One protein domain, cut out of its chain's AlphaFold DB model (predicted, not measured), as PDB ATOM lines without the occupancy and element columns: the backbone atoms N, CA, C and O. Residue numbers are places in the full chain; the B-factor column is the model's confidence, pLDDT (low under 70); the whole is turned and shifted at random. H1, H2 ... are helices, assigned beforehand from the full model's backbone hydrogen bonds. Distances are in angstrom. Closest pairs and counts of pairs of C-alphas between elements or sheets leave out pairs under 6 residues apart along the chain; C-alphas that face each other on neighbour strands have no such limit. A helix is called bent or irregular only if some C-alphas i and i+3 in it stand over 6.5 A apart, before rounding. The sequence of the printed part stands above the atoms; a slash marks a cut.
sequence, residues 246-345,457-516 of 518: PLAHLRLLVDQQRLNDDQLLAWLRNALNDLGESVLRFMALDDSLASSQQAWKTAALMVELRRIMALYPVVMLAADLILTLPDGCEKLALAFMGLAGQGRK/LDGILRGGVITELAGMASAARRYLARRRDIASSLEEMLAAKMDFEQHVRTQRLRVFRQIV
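Overview. This is residues 246 to 345 and 457 to 516 of the 518 residues of an uncharacterized protein of Lentisphaerae bacterium (UniProt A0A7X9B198). Two long helical hairpins, H2 with H3 and H8 with H9, meet at about a right angle like the arms of a V, and short H5 fills the space between H2 and the H8-H9 arm. H1 folds back along part of H2, H4 sits between H2 and H9, H6 packs on H2, H7 lies beyond the start of H8, and residues 290 to 296 stick out at the far end of the H2-H3 arm. The printed part has 160 residues with nine named helices, H1 to H9 in order, and no named strand; the class is all helix. It is compact, with a radius of gyration of the C-alphas of 16.6 A and spans of 52 by 47 by 32 A.

Along the chain. H1, residues 246 to 255, begins at C-alpha 246 (-48.713, 45.674, 133.517). H2, residues 261 to 287, is 39.3 A long. H3, residues 291 to 317, is 39.6 A long; it is irregular, with C-alphas 292 and 295 8.6 A apart, and has a kink of 34 degrees near residue 298. H4 is residues 319 to 323, H5 residues 328 to 336 and H6 residues 341 to 345. H7 is residues 457 to 462. H8, residues 465 to 482, is 26.0 A long. H9, residues 490 to 515, is 37.8 A long and ends at C-alpha 515 (-57.451, 62.044, 133.441).

Arrangement. The packing is part aligned, part crossed: of 8 touching helix pairs with a tilt, 4 are at a shallow tilt. H2 is the hub and touches five helices. H2 and H3 form a hairpin, at a shallow tilt of 22 degrees; their closest C-alphas, of Ser 278 and Glu 304, are 5.7 A apart. H1 and H2 form another hairpin, at a shallow tilt of 25 degrees, opposite ways; H2 touches H1 with residues 267 to 274 alone, and the closest C-alphas, of Pro 246 and Ala 271, are 5.9 A apart. H2 touches H5 at Gly 276 and Ala 335, closest C-alphas 4.3 A; H6 at Asn 273 and Gly 341, 4.4 A; and H4 at Leu 265 and Leu 321, 6.1 A. H4 and H5 touch only at the corner, Ile 322 to Gly 328, C-alphas 4.8 A apart. H5 and H8 touch at a steep tilt of 54 degrees, closest C-alphas Ala 333 and Ala 476, 4.5 A. H8 and H9 form a hairpin at a shallow tilt of 12 degrees, closest C-alphas Tyr 479 and Ala 496, 5.5 A. H3 and H9 touch about perpendicular, at 85 degrees, with residues 313 to 317 of H3 alone; the closest C-alphas are Met 316 and Arg 508, 5.0 A. H7 touches no helix. Every O i to N i+4 pair is within hydrogen-bond range in H1, H4, H5, H6, H7 and H9; the counts are 21 of 23 in H2, 19 of 23 in H3 and 13 of 14 in H8.

Size, cuts and confidence. The C-alphas farthest apart, of Ser 292 and Glu 491, are 52.4 A apart. Residues 346 to 456 are not printed, and C-alphas 345 and 457 are 32.6 A apart across the cut. Of the links that are printed whole, none is long. Mean pLDDT of the printed part is 88.8; residues 287 to 293, 484 and 486 are under 70.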
ATOM      1  N   PRO A 246     -49.502  44.447 133.662       88.81
ATOM      2  CA  PRO A 246     -48.713  45.674 133.517       88.81
ATOM      3  C   PRO A 246     -49.277  46.834 134.336       88.81
ATOM      4  O   PRO A 246     -48.519  47.592 134.935       88.81
ATOM      5  N   LEU A 247     -50.604  46.950 134.420       92.12
ATOM      6  CA  LEU A 247     -51.262  47.987 135.219       92.12
ATOM      7  C   LEU A 247     -51.174  47.699 136.719       92.12
ATOM      8  O   LEU A 247     -51.060  48.630 137.511       92.12
ATOM      9  N   ALA A 248     -51.191  46.428 137.126       90.94
ATOM     10  CA  ALA A 248     -50.975  46.054 138.522       90.94
ATOM     11  C   ALA A 248     -49.550  46.416 138.976       90.94
ATOM     12  O   ALA A 248     -49.376  46.999 140.045       90.94
ATOM     13  N   HIS A 249     -48.547  46.153 138.131       92.31
ATOM     14  CA  HIS A 249     -47.172  46.574 138.394       92.31
ATOM     15  C   HIS A 249     -47.043  48.104 138.433       92.31
ATOM     16  O   HIS A 249     -46.428  48.629 139.357       92.31
ATOM     17  N   LEU A 250     -47.679  48.832 137.504       93.81
ATOM     18  CA  LEU A 250     -47.683  50.298 137.529       93.81
ATOM     19  C   LEU A 250     -48.276  50.851 138.829       93.81
ATOM     20  O   LEU A 250     -47.694  51.753 139.420       93.81
ATOM     21  N   ARG A 251     -49.407  50.306 139.302       91.94
ATOM     22  CA  ARG A 251     -50.004  50.738 140.579       91.94
ATOM     23  C   ARG A 251     -49.039  50.559 141.736       91.94
ATOM     24  O   ARG A 251     -48.877  51.488 142.513       91.94
ATOM     25  N   LEU A 252     -48.337  49.428 141.792       91.75
ATOM     26  CA  LEU A 252     -47.310  49.199 142.804       91.75
ATOM     27  C   LEU A 252     -46.178  50.238 142.726       91.75
ATOM     28  O   LEU A 252     -45.739  50.724 143.765       91.75
ATOM     29  N   LEU A 253     -45.739  50.626 141.523       92.81
ATOM     30  CA  LEU A 253     -44.750  51.698 141.352       92.81
ATOM     31  C   LEU A 253     -45.280  53.054 141.842       92.81
ATOM     32  O   LEU A 253     -44.567  53.766 142.547       92.81
ATOM     33  N   VAL A 254     -46.530  53.401 141.517       91.44
ATOM     34  CA  VAL A 254     -47.171  54.650 141.966       91.44
ATOM     35  C   VAL A 254     -47.337  54.669 143.488       91.44
ATOM     36  O   VAL A 254     -46.945  55.648 144.124       91.44
ATOM     37  N   ASP A 255     -47.855  53.590 144.080       90.06
ATOM     38  CA  ASP A 255     -48.095  53.468 145.524       90.06
ATOM     39  C   ASP A 255     -46.780  53.525 146.323       90.06
ATOM     40  O   ASP A 255     -46.725  54.127 147.392       90.06
ATOM     41  N   GLN A 256     -45.693  52.958 145.787       90.44
ATOM     42  CA  GLN A 256     -44.356  53.014 146.393       90.44
ATOM     43  C   GLN A 256     -43.594  54.312 146.082       90.44
ATOM     44  O   GLN A 256     -42.427  54.427 146.454       90.44
ATOM     45  N   GLN A 257     -44.208  55.264 145.367       86.38
ATOM     46  CA  GLN A 257     -43.564  56.491 144.873       86.38
ATOM     47  C   GLN A 257     -42.284  56.225 144.056       86.38
ATOM     48  O   GLN A 257     -41.386  57.057 143.949       86.38
ATOM     49  N   ARG A 258     -42.224  55.054 143.423       86.44
ATOM     50  CA  ARG A 258     -41.130  54.543 142.595       86.44
ATOM     51  C   ARG A 258     -41.335  54.934 141.135       86.44
ATOM     52  O   ARG A 258     -41.404  54.113 140.227       86.44
ATOM     53  N   LEU A 259     -41.479  56.240 140.937       85.88
ATOM     54  CA  LEU A 259     -41.637  56.872 139.633       85.88
ATOM     55  C   LEU A 259     -40.333  57.589 139.282       85.88
ATOM     56  O   LEU A 259     -40.330  58.804 139.110       85.88
ATOM     57  N   ASN A 260     -39.218  56.856 139.216       87.62
ATOM     58  CA  ASN A 260     -37.973  57.331 138.597       87.62
ATOM     59  C   ASN A 260     -37.911  56.899 137.119       87.62
ATOM     60  O   ASN A 260     -38.749  56.111 136.668       87.62
ATOM     61  N   ASP A 261     -37.027  57.509 136.328       89.25
ATOM     62  CA  ASP A 261     -37.025  57.332 134.868       89.25
ATOM     63  C   ASP A 261     -36.728  55.889 134.469       89.25
ATOM     64  O   ASP A 261     -37.430  55.331 133.628       89.25
ATOM     65  N   ASP A 262     -35.768  55.247 135.134       91.81
ATOM     66  CA  ASP A 262     -35.360  53.879 134.819       91.81
ATOM     67  C   ASP A 262     -36.479  52.862 135.064       91.81
ATOM     68  O   ASP A 262     -36.747  52.004 134.217       91.81
ATOM     69  N   GLN A 263     -37.170  52.960 136.205       93.12
ATOM     70  CA  GLN A 263     -38.262  52.047 136.550       93.12
ATOM     71  C   GLN A 263     -39.464  52.244 135.629       93.12
ATOM     72  O   GLN A 263     -40.024  51.259 135.141       93.12
ATOM     73  N   LEU A 264     -39.832  53.497 135.339       93.25
ATOM     74  CA  LEU A 264     -40.931  53.781 134.419       93.25
ATOM     75  C   LEU A 264     -40.593  53.399 132.980       93.25
ATOM     76  O   LEU A 264     -41.452  52.850 132.294       93.25
ATOM     77  N   LEU A 265     -39.356  53.594 132.526       94.44
ATOM     78  CA  LEU A 265     -38.930  53.167 131.197       94.44
ATOM     79  C   LEU A 265     -38.918  51.638 131.070       94.44
ATOM     80  O   LEU A 265     -39.357  51.096 130.050       94.44
ATOM     81  N   ALA A 266     -38.440  50.924 132.093       94.38
ATOM     82  CA  ALA A 266     -38.479  49.463 132.128       94.38
ATOM     83  C   ALA A 266     -39.924  48.941 132.101       94.38
ATOM     84  O   ALA A 266     -40.242  48.032 131.330       94.38
ATOM     85  N   TRP A 267     -40.810  49.555 132.890       96.12
ATOM     86  CA  TRP A 267     -42.239  49.266 132.857       96.12
ATOM     87  C   TRP A 267     -42.845  49.543 131.472       96.12
ATOM     88  O   TRP A 267     -43.504  48.667 130.911       96.12
ATOM     89  N   LEU A 268     -42.566  50.709 130.883       96.31
ATOM     90  CA  LEU A 268     -43.107  51.135 129.593       96.31
ATOM     91  C   LEU A 268     -42.709  50.180 128.468       96.31
ATOM     92  O   LEU A 268     -43.541  49.822 127.640       96.31
ATOM     93  N   ARG A 269     -41.459  49.702 128.446       95.00
ATOM     94  CA  ARG A 269     -41.006  48.701 127.463       95.00
ATOM     95  C   ARG A 269     -41.832  47.416 127.531       95.00
ATOM     96  O   ARG A 269     -42.180  46.866 126.488       95.00
ATOM     97  N   ASN A 270     -42.169  46.956 128.735       94.69
ATOM     98  CA  ASN A 270     -43.029  45.787 128.914       94.69
ATOM     99  C   ASN A 270     -44.472  46.095 128.495       94.69
ATOM    100  O   ASN A 270     -45.043  45.347 127.707       94.69
ATOM    101  N   ALA A 271     -45.012  47.241 128.916       95.62
ATOM    102  CA  ALA A 271     -46.354  47.678 128.540       95.62
ATOM    103  C   ALA A 271     -46.526  47.823 127.015       95.62
ATOM    104  O   ALA A 271     -47.579  47.483 126.486       95.62
ATOM    105  N   LEU A 272     -45.490  48.263 126.292       96.25
ATOM    106  CA  LEU A 272     -45.496  48.331 124.827       96.25
ATOM    107  C   LEU A 272     -45.491  46.953 124.164       96.25
ATOM    108  O   LEU A 272     -46.138  46.777 123.131       96.25
ATOM    109  N   ASN A 273     -44.796  45.970 124.745       95.00
ATOM    110  CA  ASN A 273     -44.880  44.590 124.271       95.00
ATOM    111  C   ASN A 273     -46.300  44.046 124.457       95.00
ATOM    112  O   ASN A 273     -46.864  43.521 123.502       95.00
ATOM    113  N   ASP A 274     -46.899  44.241 125.633       94.19
ATOM    114  CA  ASP A 274     -48.268  43.798 125.915       94.19
ATOM    115  C   ASP A 274     -49.305  44.507 125.037       94.19
ATOM    116  O   ASP A 274     -50.220  43.864 124.520       94.19
ATOM    117  N   LEU A 275     -49.136  45.815 124.813       95.00
ATOM    118  CA  LEU A 275     -49.954  46.588 123.883       95.00
ATOM    119  C   LEU A 275     -49.849  46.000 122.474       95.00
ATOM    120  O   LEU A 275     -50.872  45.693 121.865       95.00
ATOM    121  N   GLY A 276     -48.631  45.791 121.969       95.00
ATOM    122  CA  GLY A 276     -48.427  45.231 120.636       95.00
ATOM    123  C   GLY A 276     -48.963  43.806 120.490       95.00
ATOM    124  O   GLY A 276     -49.564  43.473 119.470       95.00
ATOM    125  N   GLU A 277     -48.821  42.968 121.511       94.25
ATOM    126  CA  GLU A 277     -49.416  41.631 121.515       94.25
ATOM    127  C   GLU A 277     -50.942  41.680 121.497       94.25
ATOM    128  O   GLU A 277     -51.568  40.901 120.778       94.25
ATOM    129  N   SER A 278     -51.551  42.611 122.229       93.50
ATOM    130  CA  SER A 278     -52.998  42.814 122.185       93.50
ATOM    131  C   SER A 278     -53.486  43.347 120.846       93.50
ATOM    132  O   SER A 278     -54.466  42.824 120.323       93.50
ATOM    133  N   VAL A 279     -52.778  44.295 120.226       94.31
ATOM    134  CA  VAL A 279     -53.089  44.755 118.860       94.31
ATOM    135  C   VAL A 279     -52.980  43.594 117.865       94.31
ATOM    136  O   VAL A 279     -53.841  43.433 117.001       94.31
ATOM    137  N   LEU A 280     -51.958  42.740 117.993       93.31
ATOM    138  CA  LEU A 280     -51.804  41.560 117.143       93.31
ATOM    139  C   LEU A 280     -52.944  40.554 117.329       93.31
ATOM    140  O   LEU A 280     -53.502  40.098 116.332       93.31
ATOM    141  N   ARG A 281     -53.291  40.207 118.576       91.50
ATOM    142  CA  ARG A 281     -54.411  39.300 118.873       91.50
ATOM    143  C   ARG A 281     -55.725  39.873 118.358       91.50
ATOM    144  O   ARG A 281     -56.472  39.149 117.712       91.50
ATOM    145  N   PHE A 282     -55.955  41.170 118.552       90.50
ATOM    146  CA  PHE A 282     -57.121  41.871 118.025       90.50
ATOM    147  C   PHE A 282     -57.226  41.737 116.500       90.50
ATOM    148  O   PHE A 282     -58.279  41.361 115.995       90.50
ATOM    149  N   MET A 283     -56.122  41.935 115.768       90.38
ATOM    150  CA  MET A 283     -56.088  41.735 114.313       90.38
ATOM    151  C   MET A 283     -56.311  40.282 113.883       90.38
ATOM    152  O   MET A 283     -56.981  40.043 112.883       90.38
ATOM    153  N   ALA A 284     -55.766  39.317 114.623       87.56
ATOM    154  CA  ALA A 284     -55.885  37.895 114.298       87.56
ATOM    155  C   ALA A 284     -57.315  37.348 114.469       87.56
ATOM    156  O   ALA A 284     -57.657  36.344 113.848       87.56
ATOM    157  N   LEU A 285     -58.157  38.008 115.274       82.69
ATOM    158  CA  LEU A 285     -59.567  37.642 115.455       82.69
ATOM    159  C   LEU A 285     -60.423  37.907 114.205       82.69
ATOM    160  O   LEU A 285     -61.528  37.371 114.096       82.69
ATOM    161  N   ASP A 286     -59.935  38.701 113.247       74.50
ATOM    162  CA  ASP A 286     -60.575  38.815 111.933       74.50
ATOM    163  C   ASP A 286     -60.441  37.519 111.122       74.50
ATOM    164  O   ASP A 286     -61.419  37.046 110.549       74.50
ATOM    165  N   ASP A 287     -59.247  36.918 111.149       64.62
ATOM    166  CA  ASP A 287     -58.848  35.799 110.291       64.62
ATOM    167  C   ASP A 287     -59.402  34.432 110.767       64.62
ATOM    168  O   ASP A 287     -59.322  33.438 110.042       64.62
ATOM    169  N   SER A 288     -59.955  34.341 111.986       58.53
ATOM    170  CA  SER A 288     -60.342  33.067 112.611       58.53
ATOM    171  C   SER A 288     -61.828  32.687 112.428       58.53
ATOM    172  O   SER A 288     -62.680  33.188 113.156       58.53
ATOM    173  N   LEU A 289     -62.064  31.726 111.519       47.94
ATOM    174  CA  LEU A 289     -63.135  30.700 111.435       47.94
ATOM    175  C   LEU A 289     -64.638  31.098 111.452       47.94
ATOM    176  O   LEU A 289     -65.054  32.177 111.846       47.94
ATOM    177  N   ALA A 290     -65.440  30.160 110.930       54.47
ATOM    178  CA  ALA A 290     -66.826  30.265 110.461       54.47
ATOM    179  C   ALA A 290     -67.876  30.809 111.458       54.47
ATOM    180  O   ALA A 290     -67.713  30.769 112.675       54.47
ATOM    181  N   SER A 291     -69.019  31.225 110.898       56.12
ATOM    182  CA  SER A 291     -70.196  31.854 111.528       56.12
ATOM    183  C   SER A 291     -70.790  31.160 112.768       56.12
ATOM    184  O   SER A 291     -71.621  31.753 113.451       56.12
ATOM    185  N   SER A 292     -70.368  29.940 113.109       55.12
ATOM    186  CA  SER A 292     -70.872  29.165 114.249       55.12
ATOM    187  C   SER A 292     -70.222  29.491 115.609       55.12
ATOM    188  O   SER A 292     -70.684  28.971 116.621       55.12
ATOM    189  N   GLN A 293     -69.196  30.356 115.676       63.78
ATOM    190  CA  GLN A 293     -68.489  30.721 116.928       63.78
ATOM    191  C   GLN A 293     -68.553  32.223 117.285       63.78
ATOM    192  O   GLN A 293     -67.686  32.750 117.989       63.78
ATOM    193  N   GLN A 294     -69.600  32.923 116.835       72.00
ATOM    194  CA  GLN A 294     -69.728  34.382 116.959       72.00
ATOM    195  C   GLN A 294     -69.615  34.900 118.408       72.00
ATOM    196  O   GLN A 294     -68.927  35.888 118.648       72.00
ATOM    197  N   ALA A 295     -70.222  34.217 119.388       78.38
ATOM    198  CA  ALA A 295     -70.224  34.665 120.786       78.38
ATOM    199  C   ALA A 295     -68.821  34.672 121.424       78.38
ATOM    200  O   ALA A 295     -68.461  35.610 122.136       78.38
ATOM    201  N   TRP A 296     -68.002  33.655 121.135       83.19
ATOM    202  CA  TRP A 296     -66.614  33.604 121.601       83.19
ATOM    203  C   TRP A 296     -65.769  34.704 120.946       83.19
ATOM    204  O   TRP A 296     -65.011  35.381 121.638       83.19
ATOM    205  N   LYS A 297     -65.947  34.930 119.637       79.44
ATOM    206  CA  LYS A 297     -65.243  35.990 118.899       79.44
ATOM    207  C   LYS A 297     -65.578  37.374 119.456       79.44
ATOM    208  O   LYS A 297     -64.663  38.153 119.710       79.44
ATOM    209  N   THR A 298     -66.855  37.662 119.711       82.31
ATOM    210  CA  THR A 298     -67.287  38.911 120.359       82.31
ATOM    211  C   THR A 298     -66.644  39.079 121.734       82.31
ATOM    212  O   THR A 298     -66.069  40.131 122.016       82.31
ATOM    213  N   ALA A 299     -66.655  38.037 122.572       85.25
ATOM    214  CA  ALA A 299     -66.023  38.092 123.888       85.25
ATOM    215  C   ALA A 299     -64.505  38.342 123.796       85.25
ATOM    216  O   ALA A 299     -63.971  39.177 124.527       85.25
ATOM    217  N   ALA A 300     -63.808  37.672 122.875       87.69
ATOM    218  CA  ALA A 300     -62.374  37.845 122.665       87.69
ATOM    219  C   ALA A 300     -62.022  39.248 122.139       87.69
ATOM    220  O   ALA A 300     -61.096  39.878 122.655       87.69
ATOM    221  N   LEU A 301     -62.789  39.770 121.171       86.19
ATOM    222  CA  LEU A 301     -62.635  41.136 120.658       86.19
ATOM    223  C   LEU A 301     -62.798  42.158 121.784       86.19
ATOM    224  O   LEU A 301     -61.964  43.052 121.921       86.19
ATOM    225  N   MET A 302     -63.817  41.988 122.630       86.56
ATOM    226  CA  MET A 302     -64.049  42.860 123.780       86.56
ATOM    227  C   MET A 302     -62.911  42.819 124.794       86.56
ATOM    228  O   MET A 302     -62.520  43.864 125.318       86.56
ATOM    229  N   VAL A 303     -62.366  41.637 125.088       89.12
ATOM    230  CA  VAL A 303     -61.243  41.495 126.024       89.12
ATOM    231  C   VAL A 303     -60.006  42.226 125.508       89.12
ATOM    232  O   VAL A 303     -59.402  42.996 126.259       89.12
ATOM    233  N   GLU A 304     -59.640  42.034 124.238       91.19
ATOM    234  CA  GLU A 304     -58.467  42.702 123.665       91.19
ATOM    235  C   GLU A 304     -58.682  44.210 123.522       91.19
ATOM    236  O   GLU A 304     -57.802  44.982 123.898       91.19
ATOM    237  N   LEU A 305     -59.865  44.650 123.082       89.56
ATOM    238  CA  LEU A 305     -60.188  46.071 122.971       89.56
ATOM    239  C   LEU A 305     -60.133  46.764 124.338       89.56
ATOM    240  O   LEU A 305     -59.459  47.783 124.480       89.56
ATOM    241  N   ARG A 306     -60.736  46.173 125.380       89.00
ATOM    242  CA  ARG A 306     -60.646  46.689 126.759       89.00
ATOM    243  C   ARG A 306     -59.206  46.740 127.261       89.00
ATOM    244  O   ARG A 306     -58.839  47.691 127.947       89.00
ATOM    245  N   ARG A 307     -58.376  45.745 126.927       91.44
ATOM    246  CA  ARG A 307     -56.957  45.737 127.307       91.44
ATOM    247  C   ARG A 307     -56.183  46.859 126.613       91.44
ATOM    248  O   ARG A 307     -55.438  47.560 127.293       91.44
ATOM    249  N   ILE A 308     -56.380  47.058 125.309       92.69
ATOM    250  CA  ILE A 308     -55.762  48.160 124.551       92.69
ATOM    251  C   ILE A 308     -56.200  49.504 125.143       92.69
ATOM    252  O   ILE A 308     -55.350  50.332 125.460       92.69
ATOM    253  N   MET A 309     -57.503  49.692 125.369       90.19
ATOM    254  CA  MET A 309     -58.055  50.918 125.952       90.19
ATOM    255  C   MET A 309     -57.545  51.192 127.370       90.19
ATOM    256  O   MET A 309     -57.373  52.347 127.736       90.19
ATOM    257  N   ALA A 310     -57.289  50.156 128.171       90.38
ATOM    258  CA  ALA A 310     -56.744  50.321 129.516       90.38
ATOM    259  C   ALA A 310     -55.241  50.659 129.512       90.38
ATOM    260  O   ALA A 310     -54.781  51.408 130.373       90.38
ATOM    261  N   LEU A 311     -54.470  50.107 128.567       93.12
ATOM    262  CA  LEU A 311     -53.032  50.375 128.436       93.12
ATOM    263  C   LEU A 311     -52.743  51.727 127.783       93.12
ATOM    264  O   LEU A 311     -51.773  52.383 128.154       93.12
ATOM    265  N   TYR A 312     -53.565  52.139 126.817       93.69
ATOM    266  CA  TYR A 312     -53.315  53.323 126.002       93.69
ATOM    267  C   TYR A 312     -53.044  54.594 126.831       93.69
ATOM    268  O   TYR A 312     -51.987  55.192 126.623       93.69
ATOM    269  N   PRO A 313     -53.878  54.979 127.821       92.56
ATOM    270  CA  PRO A 313     -53.675  56.226 128.547       92.56
ATOM    271  C   PRO A 313     -52.339  56.269 129.295       92.56
ATOM    272  O   PRO A 313     -51.593  57.238 129.194       92.56
ATOM    273  N   VAL A 314     -51.984  55.189 129.994       93.50
ATOM    274  CA  VAL A 314     -50.737  55.141 130.772       93.50
ATOM    275  C   VAL A 314     -49.496  55.016 129.889       93.50
ATOM    276  O   VAL A 314     -48.462  55.600 130.201       93.50
ATOM    277  N   VAL A 315     -49.588  54.310 128.756       95.88
ATOM    278  CA  VAL A 315     -48.507  54.273 127.759       95.88
ATOM    279  C   VAL A 315     -48.271  55.671 127.195       95.88
ATOM    280  O   VAL A 315     -47.121  56.084 127.073       95.88
ATOM    281  N   MET A 316     -49.342  56.411 126.896       95.81
ATOM    282  CA  MET A 316     -49.240  57.778 126.391       95.81
ATOM    283  C   MET A 316     -48.663  58.736 127.433       95.81
ATOM    284  O   MET A 316     -47.767  59.504 127.088       95.81
ATOM    285  N   LEU A 317     -49.101  58.661 128.696       95.06
ATOM    286  CA  LEU A 317     -48.575  59.489 129.790       95.06
ATOM    287  C   LEU A 317     -47.054  59.365 129.962       95.06
ATOM    288  O   LEU A 317     -46.412  60.372 130.226       95.06
ATOM    289  N   ALA A 318     -46.496  58.163 129.787       95.56
ATOM    290  CA  ALA A 318     -45.059  57.897 129.909       95.56
ATOM    291  C   ALA A 318     -44.297  57.922 128.568       95.56
ATOM    292  O   ALA A 318     -43.118  57.565 128.520       95.56
ATOM    293  N   ALA A 319     -44.951  58.271 127.455       95.69
ATOM    294  CA  ALA A 319     -44.364  58.137 126.122       95.69
ATOM    295  C   ALA A 319     -43.117  59.017 125.912       95.69
ATOM    296  O   ALA A 319     -42.257  58.664 125.108       95.69
ATOM    297  N   ASP A 320     -42.967  60.120 126.648       92.69
ATOM    298  CA  ASP A 320     -41.771  60.972 126.612       92.69
ATOM    299  C   ASP A 320     -40.488  60.183 126.908       92.69
ATOM    300  O   ASP A 320     -39.491  60.334 126.199       92.69
ATOM    301  N   LEU A 321     -40.540  59.256 127.870       93.31
ATOM    302  CA  LEU A 321     -39.386  58.449 128.264       93.31
ATOM    303  C   LEU A 321     -38.853  57.609 127.111       93.31
ATOM    304  O   LEU A 321     -37.640  57.475 126.954       93.31
ATOM    305  N   ILE A 322     -39.741  57.045 126.285       94.38
ATOM    306  CA  ILE A 322     -39.288  56.264 125.138       94.38
ATOM    307  C   ILE A 322     -38.843  57.162 123.988       94.38
ATOM    308  O   ILE A 322     -37.878  56.808 123.322       94.38
ATOM    309  N   LEU A 323     -39.471  58.323 123.774       92.19
ATOM    310  CA  LEU A 323     -39.125  59.246 122.684       92.19
ATOM    311  C   LEU A 323     -37.681  59.765 122.768       92.19
ATOM    312  O   LEU A 323     -37.053  59.964 121.730       92.19
ATOM    313  N   THR A 324     -37.121  59.882 123.976       87.12
ATOM    314  CA  THR A 324     -35.711  60.268 124.179       87.12
ATOM    315  C   THR A 324     -34.694  59.229 123.684       87.12
ATOM    316  O   THR A 324     -33.523  59.557 123.487       87.12
ATOM    317  N   LEU A 325     -35.109  57.977 123.456       91.06
ATOM    318  CA  LEU A 325     -34.219  56.917 122.984       91.06
ATOM    319  C   LEU A 325     -33.995  56.993 121.460       91.06
ATOM    320  O   LEU A 325     -34.936  57.280 120.714       91.06
ATOM    321  N   PRO A 326     -32.806  56.613 120.944       87.69
ATOM    322  CA  PRO A 326     -32.506  56.654 119.506       87.69
ATOM    323  C   PRO A 326     -33.512  55.895 118.620       87.69
ATOM    324  O   PRO A 326     -33.876  56.345 117.530       87.69
ATOM    325  N   ASP A 327     -34.002  54.747 119.091       89.50
ATOM    326  CA  ASP A 327     -34.984  53.898 118.409       89.50
ATOM    327  C   ASP A 327     -36.392  53.967 119.022       89.50
ATOM    328  O   ASP A 327     -37.278  53.190 118.664       89.50
ATOM    329  N   GLY A 328     -36.619  54.926 119.917       93.50
ATOM    330  CA  GLY A 328     -37.833  55.034 120.709       93.50
ATOM    331  C   GLY A 328     -39.108  55.250 119.907       93.50
ATOM    332  O   GLY A 328     -40.083  54.515 120.075       93.50
ATOM    333  N   CYS A 329     -39.074  56.205 118.972       94.38
ATOM    334  CA  CYS A 329     -40.182  56.472 118.051       94.38
ATOM    335  C   CYS A 329     -40.575  55.221 117.251       94.38
ATOM    336  O   CYS A 329     -41.757  54.944 117.065       94.38
ATOM    337  N   GLU A 330     -39.594  54.435 116.794       93.62
ATOM    338  CA  GLU A 330     -39.855  53.191 116.058       93.62
ATOM    339  C   GLU A 330     -40.476  52.132 116.955       93.62
ATOM    340  O   GLU A 330     -41.478  51.541 116.566       93.62
ATOM    341  N   LYS A 331     -39.940  51.918 118.160       94.62
ATOM    342  CA  LYS A 331     -40.514  50.966 119.122       94.62
ATOM    343  C   LYS A 331     -41.974  51.287 119.432       94.62
ATOM    344  O   LYS A 331     -42.811  50.388 119.394       94.62
ATOM    345  N   LEU A 332     -42.280  52.561 119.682       97.00
ATOM    346  CA  LEU A 332     -43.645  53.020 119.930       97.00
ATOM    347  C   LEU A 332     -44.542  52.790 118.704       97.00
ATOM    348  O   LEU A 332     -45.590  52.156 118.817       97.00
ATOM    349  N   ALA A 333     -44.112  53.234 117.520       96.75
ATOM    350  CA  ALA A 333     -44.875  53.079 116.283       96.75
ATOM    351  C   ALA A 333     -45.133  51.604 115.924       96.75
ATOM    352  O   ALA A 333     -46.237  51.240 115.518       96.75
ATOM    353  N   LEU A 334     -44.136  50.734 116.103       95.81
ATOM    354  CA  LEU A 334     -44.262  49.298 115.867       95.81
ATOM    355  C   LEU A 334     -45.224  48.634 116.856       95.81
ATOM    356  O   LEU A 334     -45.982  47.755 116.444       95.81
ATOM    357  N   ALA A 335     -45.253  49.058 118.124       96.69
ATOM    358  CA  ALA A 335     -46.209  48.541 119.105       96.69
ATOM    359  C   ALA A 335     -47.663  48.795 118.666       96.69
ATOM    360  O   ALA A 335     -48.471  47.868 118.671       96.69
ATOM    361  N   PHE A 336     -47.970  49.990 118.148       95.69
ATOM    362  CA  PHE A 336     -49.287  50.305 117.570       95.69
ATOM    363  C   PHE A 336     -49.614  49.529 116.281       95.69
ATOM    364  O   PHE A 336     -50.769  49.471 115.873       95.69
ATOM    365  N   MET A 337     -48.622  48.886 115.661       95.19
ATOM    366  CA  MET A 337     -48.795  47.962 114.531       95.19
ATOM    367  C   MET A 337     -48.795  46.489 114.972       95.19
ATOM    368  O   MET A 337     -48.702  45.580 114.145       95.19
ATOM    369  N   GLY A 338     -48.821  46.215 116.275       94.81
ATOM    370  CA  GLY A 338     -48.685  44.873 116.841       94.81
ATOM    371  C   GLY A 338     -47.332  44.200 116.577       94.81
ATOM    372  O   GLY A 338     -47.204  42.979 116.664       94.81
ATOM    373  N   LEU A 339     -46.321  44.970 116.169       94.56
ATOM    374  CA  LEU A 339     -44.957  44.529 115.864       94.56
ATOM    375  C   LEU A 339     -44.032  44.746 117.074       94.56
ATOM    376  O   LEU A 339     -42.908  45.222 116.933       94.56
ATOM    377  N   ALA A 340     -44.508  44.374 118.261       93.38
ATOM    378  CA  ALA A 340     -43.743  44.342 119.507       93.38
ATOM    379  C   ALA A 340     -43.902  42.971 120.189       93.38
ATOM    380  O   ALA A 340     -44.747  42.170 119.778       93.38
ATOM    381  N   GLY A 341     -43.061  42.668 121.183       90.62
ATOM    382  CA  GLY A 341     -43.096  41.389 121.900       90.62
ATOM    383  C   GLY A 341     -43.061  40.168 120.968       90.62
ATOM    384  O   GLY A 341     -42.224  40.072 120.062       90.62
ATOM    385  N   GLN A 342     -43.991  39.232 121.169       89.06
ATOM    386  CA  GLN A 342     -44.144  38.055 120.305       89.06
ATOM    387  C   GLN A 342     -44.440  38.403 118.842       89.06
ATOM    388  O   GLN A 342     -43.956  37.714 117.944       89.06
ATOM    389  N   GLY A 343     -45.188  39.477 118.582       89.25
ATOM    390  CA  GLY A 343     -45.572  39.861 117.226       89.25
ATOM    391  C   GLY A 343     -44.396  40.250 116.344       89.25
ATOM    392  O   GLY A 343     -44.429  40.004 115.135       89.25
ATOM    393  N   ARG A 344     -43.341  40.803 116.953       91.12
ATOM    394  CA  ARG A 344     -42.077  41.069 116.270       91.12
ATOM    395  C   ARG A 344     -41.304  39.782 116.001       91.12
ATOM    396  O   ARG A 344     -40.962  39.527 114.855       91.12
ATOM    397  N   LYS A 345     -41.136  38.932 117.022       91.94
ATOM    398  CA  LYS A 345     -40.428  37.643 116.907       91.94
ATOM    399  C   LYS A 345     -41.029  36.745 115.819       91.94
ATOM    400  O   LYS A 345     -40.302  36.200 114.996       91.94
ATOM    401  N   LEU A 457     -70.603  49.316 123.043       84.44
ATOM    402  CA  LEU A 457     -70.075  50.158 121.979       84.44
ATOM    403  C   LEU A 457     -70.278  51.646 122.284       84.44
ATOM    404  O   LEU A 457     -69.329  52.416 122.158       84.44
ATOM    405  N   ASP A 458     -71.463  52.042 122.748       84.12
ATOM    406  CA  ASP A 458     -71.752  53.427 123.126       84.12
ATOM    407  C   ASP A 458     -70.813  53.915 124.233       84.12
ATOM    408  O   ASP A 458     -70.283  55.028 124.163       84.12
ATOM    409  N   GLY A 459     -70.552  53.074 125.239       82.31
ATOM    410  CA  GLY A 459     -69.586  53.378 126.295       82.31
ATOM    411  C   GLY A 459     -68.168  53.587 125.755       82.31
ATOM    412  O   GLY A 459     -67.473  54.516 126.169       82.31
ATOM    413  N   ILE A 460     -67.748  52.762 124.793       81.88
ATOM    414  CA  ILE A 460     -66.421  52.851 124.174       81.88
ATOM    415  C   ILE A 460     -66.297  54.092 123.277       81.88
ATOM    416  O   ILE A 460     -65.292  54.802 123.350       81.88
ATOM    417  N   LEU A 461     -67.309  54.376 122.453       83.69
ATOM    418  CA  LEU A 461     -67.317  55.517 121.536       83.69
ATOM    419  C   LEU A 461     -67.328  56.849 122.291       83.69
ATOM    420  O   LEU A 461     -66.571  57.752 121.935       83.69
ATOM    421  N   ARG A 462     -68.102  56.957 123.382       80.62
ATOM    422  CA  ARG A 462     -68.097  58.146 124.256       80.62
ATOM    423  C   ARG A 462     -66.722  58.428 124.858       80.62
ATOM    424  O   ARG A 462     -66.382  59.588 125.064       80.62
ATOM    425  N   GLY A 463     -65.928  57.388 125.110       74.19
ATOM    426  CA  GLY A 463     -64.563  57.529 125.614       74.19
ATOM    427  C   GLY A 463     -63.570  58.096 124.594       74.19
ATOM    428  O   GLY A 463     -62.477  58.487 124.984       74.19
ATOM    429  N   GLY A 464     -63.890  58.123 123.293       82.38
ATOM    430  CA  GLY A 464     -63.036  58.697 122.240       82.38
ATOM    431  C   GLY A 464     -61.724  57.947 121.946       82.38
ATOM    432  O   GLY A 464     -61.082  58.222 120.932       82.38
ATOM    433  N   VAL A 465     -61.352  56.962 122.770       81.19
ATOM    434  CA  VAL A 465     -60.079  56.220 122.690       81.19
ATOM    435  C   VAL A 465     -59.899  55.509 121.345       81.19
ATOM    436  O   VAL A 465     -58.781  55.420 120.852       81.19
ATOM    437  N   ILE A 466     -60.972  55.040 120.699       85.94
ATOM    438  CA  ILE A 466     -60.880  54.413 119.367       85.94
ATOM    439  C   ILE A 466     -60.339  55.394 118.326       85.94
ATOM    440  O   ILE A 466     -59.436  55.050 117.562       85.94
ATOM    441  N   THR A 467     -60.859  56.620 118.310       88.25
ATOM    442  CA  THR A 467     -60.411  57.672 117.390       88.25
ATOM    443  C   THR A 467     -58.950  58.027 117.647       88.25
ATOM    444  O   THR A 467     -58.184  58.232 116.706       88.25
ATOM    445  N   GLU A 468     -58.541  58.050 118.914       89.88
ATOM    446  CA  GLU A 468     -57.158  58.311 119.314       89.88
ATOM    447  C   GLU A 468     -56.214  57.171 118.893       89.88
ATOM    448  O   GLU A 468     -55.171  57.428 118.291       89.88
ATOM    449  N   LEU A 469     -56.613  55.909 119.093       90.69
ATOM    450  CA  LEU A 469     -55.883  54.726 118.624       90.69
ATOM    451  C   LEU A 469     -55.733  54.712 117.099       90.69
ATOM    452  O   LEU A 469     -54.645  54.439 116.590       90.69
ATOM    453  N   ALA A 470     -56.800  55.030 116.365       92.38
ATOM    454  CA  ALA A 470     -56.773  55.132 114.909       92.38
ATOM    455  C   ALA A 470     -55.847  56.269 114.436       92.38
ATOM    456  O   ALA A 470     -55.061  56.085 113.502       92.38
ATOM    457  N   GLY A 471     -55.888  57.423 115.112       93.94
ATOM    458  CA  GLY A 471     -54.978  58.546 114.876       93.94
ATOM    459  C   GLY A 471     -53.513  58.156 115.082       93.94
ATOM    460  O   GLY A 471     -52.690  58.352 114.182       93.94
ATOM    461  N   MET A 472     -53.213  57.504 116.206       95.44
ATOM    462  CA  MET A 472     -51.879  56.996 116.527       95.44
ATOM    463  C   MET A 472     -51.395  55.942 115.529       95.44
ATOM    464  O   MET A 472     -50.252  56.011 115.075       95.44
ATOM    465  N   ALA A 473     -52.252  55.004 115.119       94.88
ATOM    466  CA  ALA A 473     -51.919  54.020 114.092       94.88
ATOM    467  C   ALA A 473     -51.635  54.690 112.734       94.88
ATOM    468  O   ALA A 473     -50.672  54.342 112.051       94.88
ATOM    469  N   SER A 474     -52.424  55.692 112.343       95.56
ATOM    470  CA  SER A 474     -52.197  56.456 111.111       95.56
ATOM    471  C   SER A 474     -50.862  57.211 111.140       95.56
ATOM    472  O   SER A 474     -50.071  57.121 110.194       95.56
ATOM    473  N   ALA A 475     -50.555  57.892 112.247       95.69
ATOM    474  CA  ALA A 475     -49.274  58.566 112.445       95.69
ATOM    475  C   ALA A 475     -48.095  57.578 112.424       95.69
ATOM    476  O   ALA A 475     -47.130  57.793 111.689       95.69
ATOM    477  N   ALA A 476     -48.211  56.451 113.132       96.12
ATOM    478  CA  ALA A 476     -47.206  55.391 113.157       96.12
ATOM    479  C   ALA A 476     -46.940  54.812 111.760       96.12
ATOM    480  O   ALA A 476     -45.786  54.614 111.384       96.12
ATOM    481  N   ARG A 477     -47.984  54.584 110.949       95.00
ATOM    482  CA  ARG A 477     -47.825  54.104 109.568       95.00
ATOM    483  C   ARG A 477     -47.060  55.108 108.712       95.00
ATOM    484  O   ARG A 477     -46.136  54.703 108.011       95.00
ATOM    485  N   ARG A 478     -47.452  56.389 108.739       92.12
ATOM    486  CA  ARG A 478     -46.790  57.447 107.951       92.12
ATOM    487  C   ARG A 478     -45.311  57.551 108.310       92.12
ATOM    488  O   ARG A 478     -44.471  57.602 107.419       92.12
ATOM    489  N   TYR A 479     -45.009  57.495 109.603       94.06
ATOM    490  CA  TYR A 479     -43.647  57.510 110.110       94.06
ATOM    491  C   TYR A 479     -42.821  56.298 109.651       94.06
ATOM    492  O   TYR A 479     -41.749  56.449 109.062       94.06
ATOM    493  N   LEU A 480     -43.332  55.083 109.880       91.62
ATOM    494  CA  LEU A 480     -42.633  53.840 109.543       91.62
ATOM    495  C   LEU A 480     -42.419  53.672 108.035       91.62
ATOM    496  O   LEU A 480     -41.432  53.056 107.638       91.62
ATOM    497  N   ALA A 481     -43.309  54.223 107.205       86.94
ATOM    498  CA  ALA A 481     -43.148  54.217 105.756       86.94
ATOM    499  C   ALA A 481     -41.924  55.028 105.297       86.94
ATOM    500  O   ALA A 481     -41.277  54.618 104.344       86.94
ATOM    501  N   ARG A 482     -41.586  56.129 105.988       83.94
ATOM    502  CA  ARG A 482     -40.473  57.023 105.615       83.94
ATOM    503  C   ARG A 482     -39.130  56.651 106.255       83.94
ATOM    504  O   ARG A 482     -38.100  56.810 105.620       83.94
ATOM    505  N   ARG A 483     -39.111  56.106 107.483       74.81
ATOM    506  CA  ARG A 483     -37.893  55.900 108.318       74.81
ATOM    507  C   ARG A 483     -36.744  55.112 107.658       74.81
ATOM    508  O   ARG A 483     -35.612  55.208 108.127       74.81
ATOM    509  N   ARG A 484     -37.014  54.284 106.646       68.56
ATOM    510  CA  ARG A 484     -35.999  53.516 105.896       68.56
ATOM    511  C   ARG A 484     -36.376  53.354 104.425       68.56
ATOM    512  O   ARG A 484     -36.047  52.330 103.820       68.56
ATOM    513  N   ASP A 485     -37.121  54.308 103.878       74.94
ATOM    514  CA  ASP A 485     -37.347  54.308 102.441       74.94
ATOM    515  C   ASP A 485     -36.039  54.688 101.743       74.94
ATOM    516  O   ASP A 485     -35.423  55.696 102.073       74.94
ATOM    517  N   ILE A 486     -35.603  53.862 100.795       67.25
ATOM    518  CA  ILE A 486     -34.385  54.111 100.012       67.25
ATOM    519  C   ILE A 486     -34.562  55.372  99.152       67.25
ATOM    520  O   ILE A 486     -33.577  56.005  98.788       67.25
ATOM    521  N   ALA A 487     -35.810  55.732  98.833       75.75
ATOM    522  CA  ALA A 487     -36.132  56.933  98.077       75.75
ATOM    523  C   ALA A 487     -36.137  58.222  98.921       75.75
ATOM    524  O   ALA A 487     -36.106  59.299  98.332       75.75
ATOM    525  N   SER A 488     -36.175  58.133 100.257       80.81
ATOM    526  CA  SER A 488     -36.264  59.317 101.119       80.81
ATOM    527  C   SER A 488     -34.904  59.938 101.417       80.81
ATOM    528  O   SER A 488     -33.932  59.237 101.712       80.81
ATOM    529  N   SER A 489     -34.848  61.271 101.400       88.00
ATOM    530  CA  SER A 489     -33.671  62.013 101.862       88.00
ATOM    531  C   SER A 489     -33.511  61.919 103.386       88.00
ATOM    532  O   SER A 489     -34.431  61.528 104.114       88.00
ATOM    533  N   LEU A 490     -32.332  62.293 103.897       88.44
ATOM    534  CA  LEU A 490     -32.102  62.351 105.341       88.44
ATOM    535  C   LEU A 490     -33.056  63.347 106.014       88.44
ATOM    536  O   LEU A 490     -33.628  63.035 107.058       88.44
ATOM    537  N   GLU A 491     -33.265  64.504 105.391       90.62
ATOM    538  CA  GLU A 491     -34.174  65.548 105.852       90.62
ATOM    539  C   GLU A 491     -35.613  65.036 105.950       90.62
ATOM    540  O   GLU A 491     -36.268  65.247 106.966       90.62
ATOM    541  N   GLU A 492     -36.097  64.285 104.957       90.69
ATOM    542  CA  GLU A 492     -37.440  63.694 104.994       90.69
ATOM    543  C   GLU A 492     -37.603  62.658 106.111       90.69
ATOM    544  O   GLU A 492     -38.655  62.594 106.757       90.69
ATOM    545  N   MET A 493     -36.572  61.840 106.351       90.19
ATOM    546  CA  MET A 493     -36.578  60.850 107.431       90.19
ATOM    547  C   MET A 493     -36.600  61.517 108.812       90.19
ATOM    548  O   MET A 493     -37.324  61.061 109.705       90.19
ATOM    549  N   LEU A 494     -35.821  62.588 108.991       90.69
ATOM    550  CA  LEU A 494     -35.780  63.367 110.230       90.69
ATOM    551  C   LEU A 494     -37.085  64.134 110.449       90.69
ATOM    552  O   LEU A 494     -37.664  64.033 111.530       90.69
ATOM    553  N   ALA A 495     -37.613  64.785 109.413       92.12
ATOM    554  CA  ALA A 495     -38.891  65.485 109.464       92.12
ATOM    555  C   ALA A 495     -40.039  64.544 109.850       92.12
ATOM    556  O   ALA A 495     -40.808  64.833 110.763       92.12
ATOM    557  N   ALA A 496     -40.099  63.350 109.249       92.75
ATOM    558  CA  ALA A 496     -41.102  62.348 109.604       92.75
ATOM    559  C   ALA A 496     -41.009  61.909 111.075       92.75
ATOM    560  O   ALA A 496     -42.028  61.589 111.690       92.75
ATOM    561  N   LYS A 497     -39.794  61.868 111.643       93.06
ATOM    562  CA  LYS A 497     -39.588  61.593 113.071       93.06
ATOM    563  C   LYS A 497     -40.114  62.743 113.929       93.06
ATOM    564  O   LYS A 497     -40.846  62.463 114.875       93.06
ATOM    565  N   MET A 498     -39.771  63.986 113.594       92.06
ATOM    566  CA  MET A 498     -40.231  65.182 114.313       92.06
ATOM    567  C   MET A 498     -41.763  65.283 114.306       92.06
ATOM    568  O   MET A 498     -42.372  65.438 115.362       92.06
ATOM    569  N   ASP A 499     -42.397  65.076 113.148       93.38
ATOM    570  CA  ASP A 499     -43.859  65.074 113.011       93.38
ATOM    571  C   ASP A 499     -44.518  63.994 113.880       93.38
ATOM    572  O   ASP A 499     -45.549  64.222 114.521       93.38
ATOM    573  N   PHE A 500     -43.931  62.793 113.912       95.50
ATOM    574  CA  PHE A 500     -44.438  61.701 114.738       95.50
ATOM    575  C   PHE A 500     -44.286  61.998 116.231       95.50
ATOM    576  O   PHE A 500     -45.226  61.776 116.994       95.50
ATOM    577  N   GLU A 501     -43.137  62.528 116.650       93.75
ATOM    578  CA  GLU A 501     -42.888  62.929 118.035       93.75
ATOM    579  C   GLU A 501     -43.879  64.006 118.496       93.75
ATOM    580  O   GLU A 501     -44.513  63.857 119.545       93.75
ATOM    581  N   GLN A 502     -44.103  65.036 117.676       91.94
ATOM    582  CA  GLN A 502     -45.063  66.097 117.976       91.94
ATOM    583  C   GLN A 502     -46.504  65.575 118.041       91.94
ATOM    584  O   GLN A 502     -47.294  65.991 118.899       91.94
ATOM    585  N   HIS A 503     -46.857  64.619 117.177       94.62
ATOM    586  CA  HIS A 503     -48.157  63.955 117.238       94.62
ATOM    587  C   HIS A 503     -48.337  63.184 118.555       94.62
ATOM    588  O   HIS A 503     -49.359  63.348 119.221       94.62
ATOM    589  N   VAL A 504     -47.338  62.393 118.967       95.62
ATOM    590  CA  VAL A 504     -47.355  61.646 120.240       95.62
ATOM    591  C   VAL A 504     -47.504  62.597 121.429       95.62
ATOM    592  O   VAL A 504     -48.340  62.355 122.300       95.62
ATOM    593  N   ARG A 505     -46.747  63.701 121.454       93.00
ATOM    594  CA  ARG A 505     -46.819  64.724 122.514       93.00
ATOM    595  C   ARG A 505     -48.210  65.347 122.620       93.00
ATOM    596  O   ARG A 505     -48.765  65.448 123.712       93.00
ATOM    597  N   THR A 506     -48.811  65.680 121.480       93.06
ATOM    598  CA  THR A 506     -50.172  66.231 121.417       93.06
ATOM    599  C   THR A 506     -51.204  65.240 121.970       93.06
ATOM    600  O   THR A 506     -52.061  65.617 122.771       93.06
ATOM    601  N   GLN A 507     -51.111  63.959 121.590       93.62
ATOM    602  CA  GLN A 507     -51.996  62.913 122.116       93.62
ATOM    603  C   GLN A 507     -51.792  62.688 123.618       93.62
ATOM    604  O   GLN A 507     -52.765  62.560 124.355       93.62
ATOM    605  N   ARG A 508     -50.544  62.709 124.102       94.94
ATOM    606  CA  ARG A 508     -50.246  62.611 125.536       94.94
ATOM    607  C   ARG A 508     -50.924  63.723 126.331       94.94
ATOM    608  O   ARG A 508     -51.536  63.437 127.354       94.94
ATOM    609  N   LEU A 509     -50.834  64.974 125.876       94.19
ATOM    610  CA  LEU A 509     -51.476  66.102 126.561       94.19
ATOM    611  C   LEU A 509     -53.001  65.976 126.568       94.19
ATOM    612  O   LEU A 509     -53.641  66.267 127.575       94.19
ATOM    613  N   ARG A 510     -53.589  65.489 125.472       92.81
ATOM    614  CA  ARG A 510     -55.024  65.186 125.409       92.81
ATOM    615  C   ARG A 510     -55.426  64.129 126.441       92.81
ATOM    616  O   ARG A 510     -56.378  64.354 127.181       92.81
ATOM    617  N   VAL A 511     -54.669  63.034 126.538       92.88
ATOM    618  CA  VAL A 511     -54.871  61.986 127.552       92.88
ATOM    619  C   VAL A 511     -54.723  62.550 128.967       92.88
ATOM    620  O   VAL A 511     -55.554  62.280 129.831       92.88
ATOM    621  N   PHE A 512     -53.698  63.368 129.214       94.38
ATOM    622  CA  PHE A 512     -53.490  63.999 130.516       94.38
ATOM    623  C   PHE A 512     -54.701  64.842 130.936       94.38
ATOM    624  O   PHE A 512     -55.205  64.660 132.039       94.38
ATOM    625  N   ARG A 513     -55.228  65.687 130.040       92.88
ATOM    626  CA  ARG A 513     -56.415  66.529 130.293       92.88
ATOM    627  C   ARG A 513     -57.694  65.733 130.554       92.88
ATOM    628  O   ARG A 513     -58.579  66.227 131.241       92.88
ATOM    629  N   GLN A 514     -57.809  64.527 129.997       90.12
ATOM    630  CA  GLN A 514     -58.945  63.637 130.263       90.12
ATOM    631  C   GLN A 514     -58.874  63.025 131.668       90.12
ATOM    632  O   GLN A 514     -59.905  62.863 132.312       90.12
ATOM    633  N   ILE A 515     -57.670  62.680 132.133       89.69
ATOM    634  CA  ILE A 515     -57.451  62.044 133.441       89.69
ATOM    635  C   ILE A 515     -57.429  63.086 134.566       89.69
ATOM    636  O   ILE A 515     -57.937  62.830 135.655       89.69
ATOM    637  N   VAL A 516     -56.836  64.252 134.309       88.69
ATOM    638  CA  VAL A 516     -56.709  65.371 135.248       88.69
ATOM    639  C   VAL A 516     -57.558  66.534 134.721       88.69
ATOM    640  O   VAL A 516     -57.028  67.416 134.033       88.69
TER     641      VAL A 516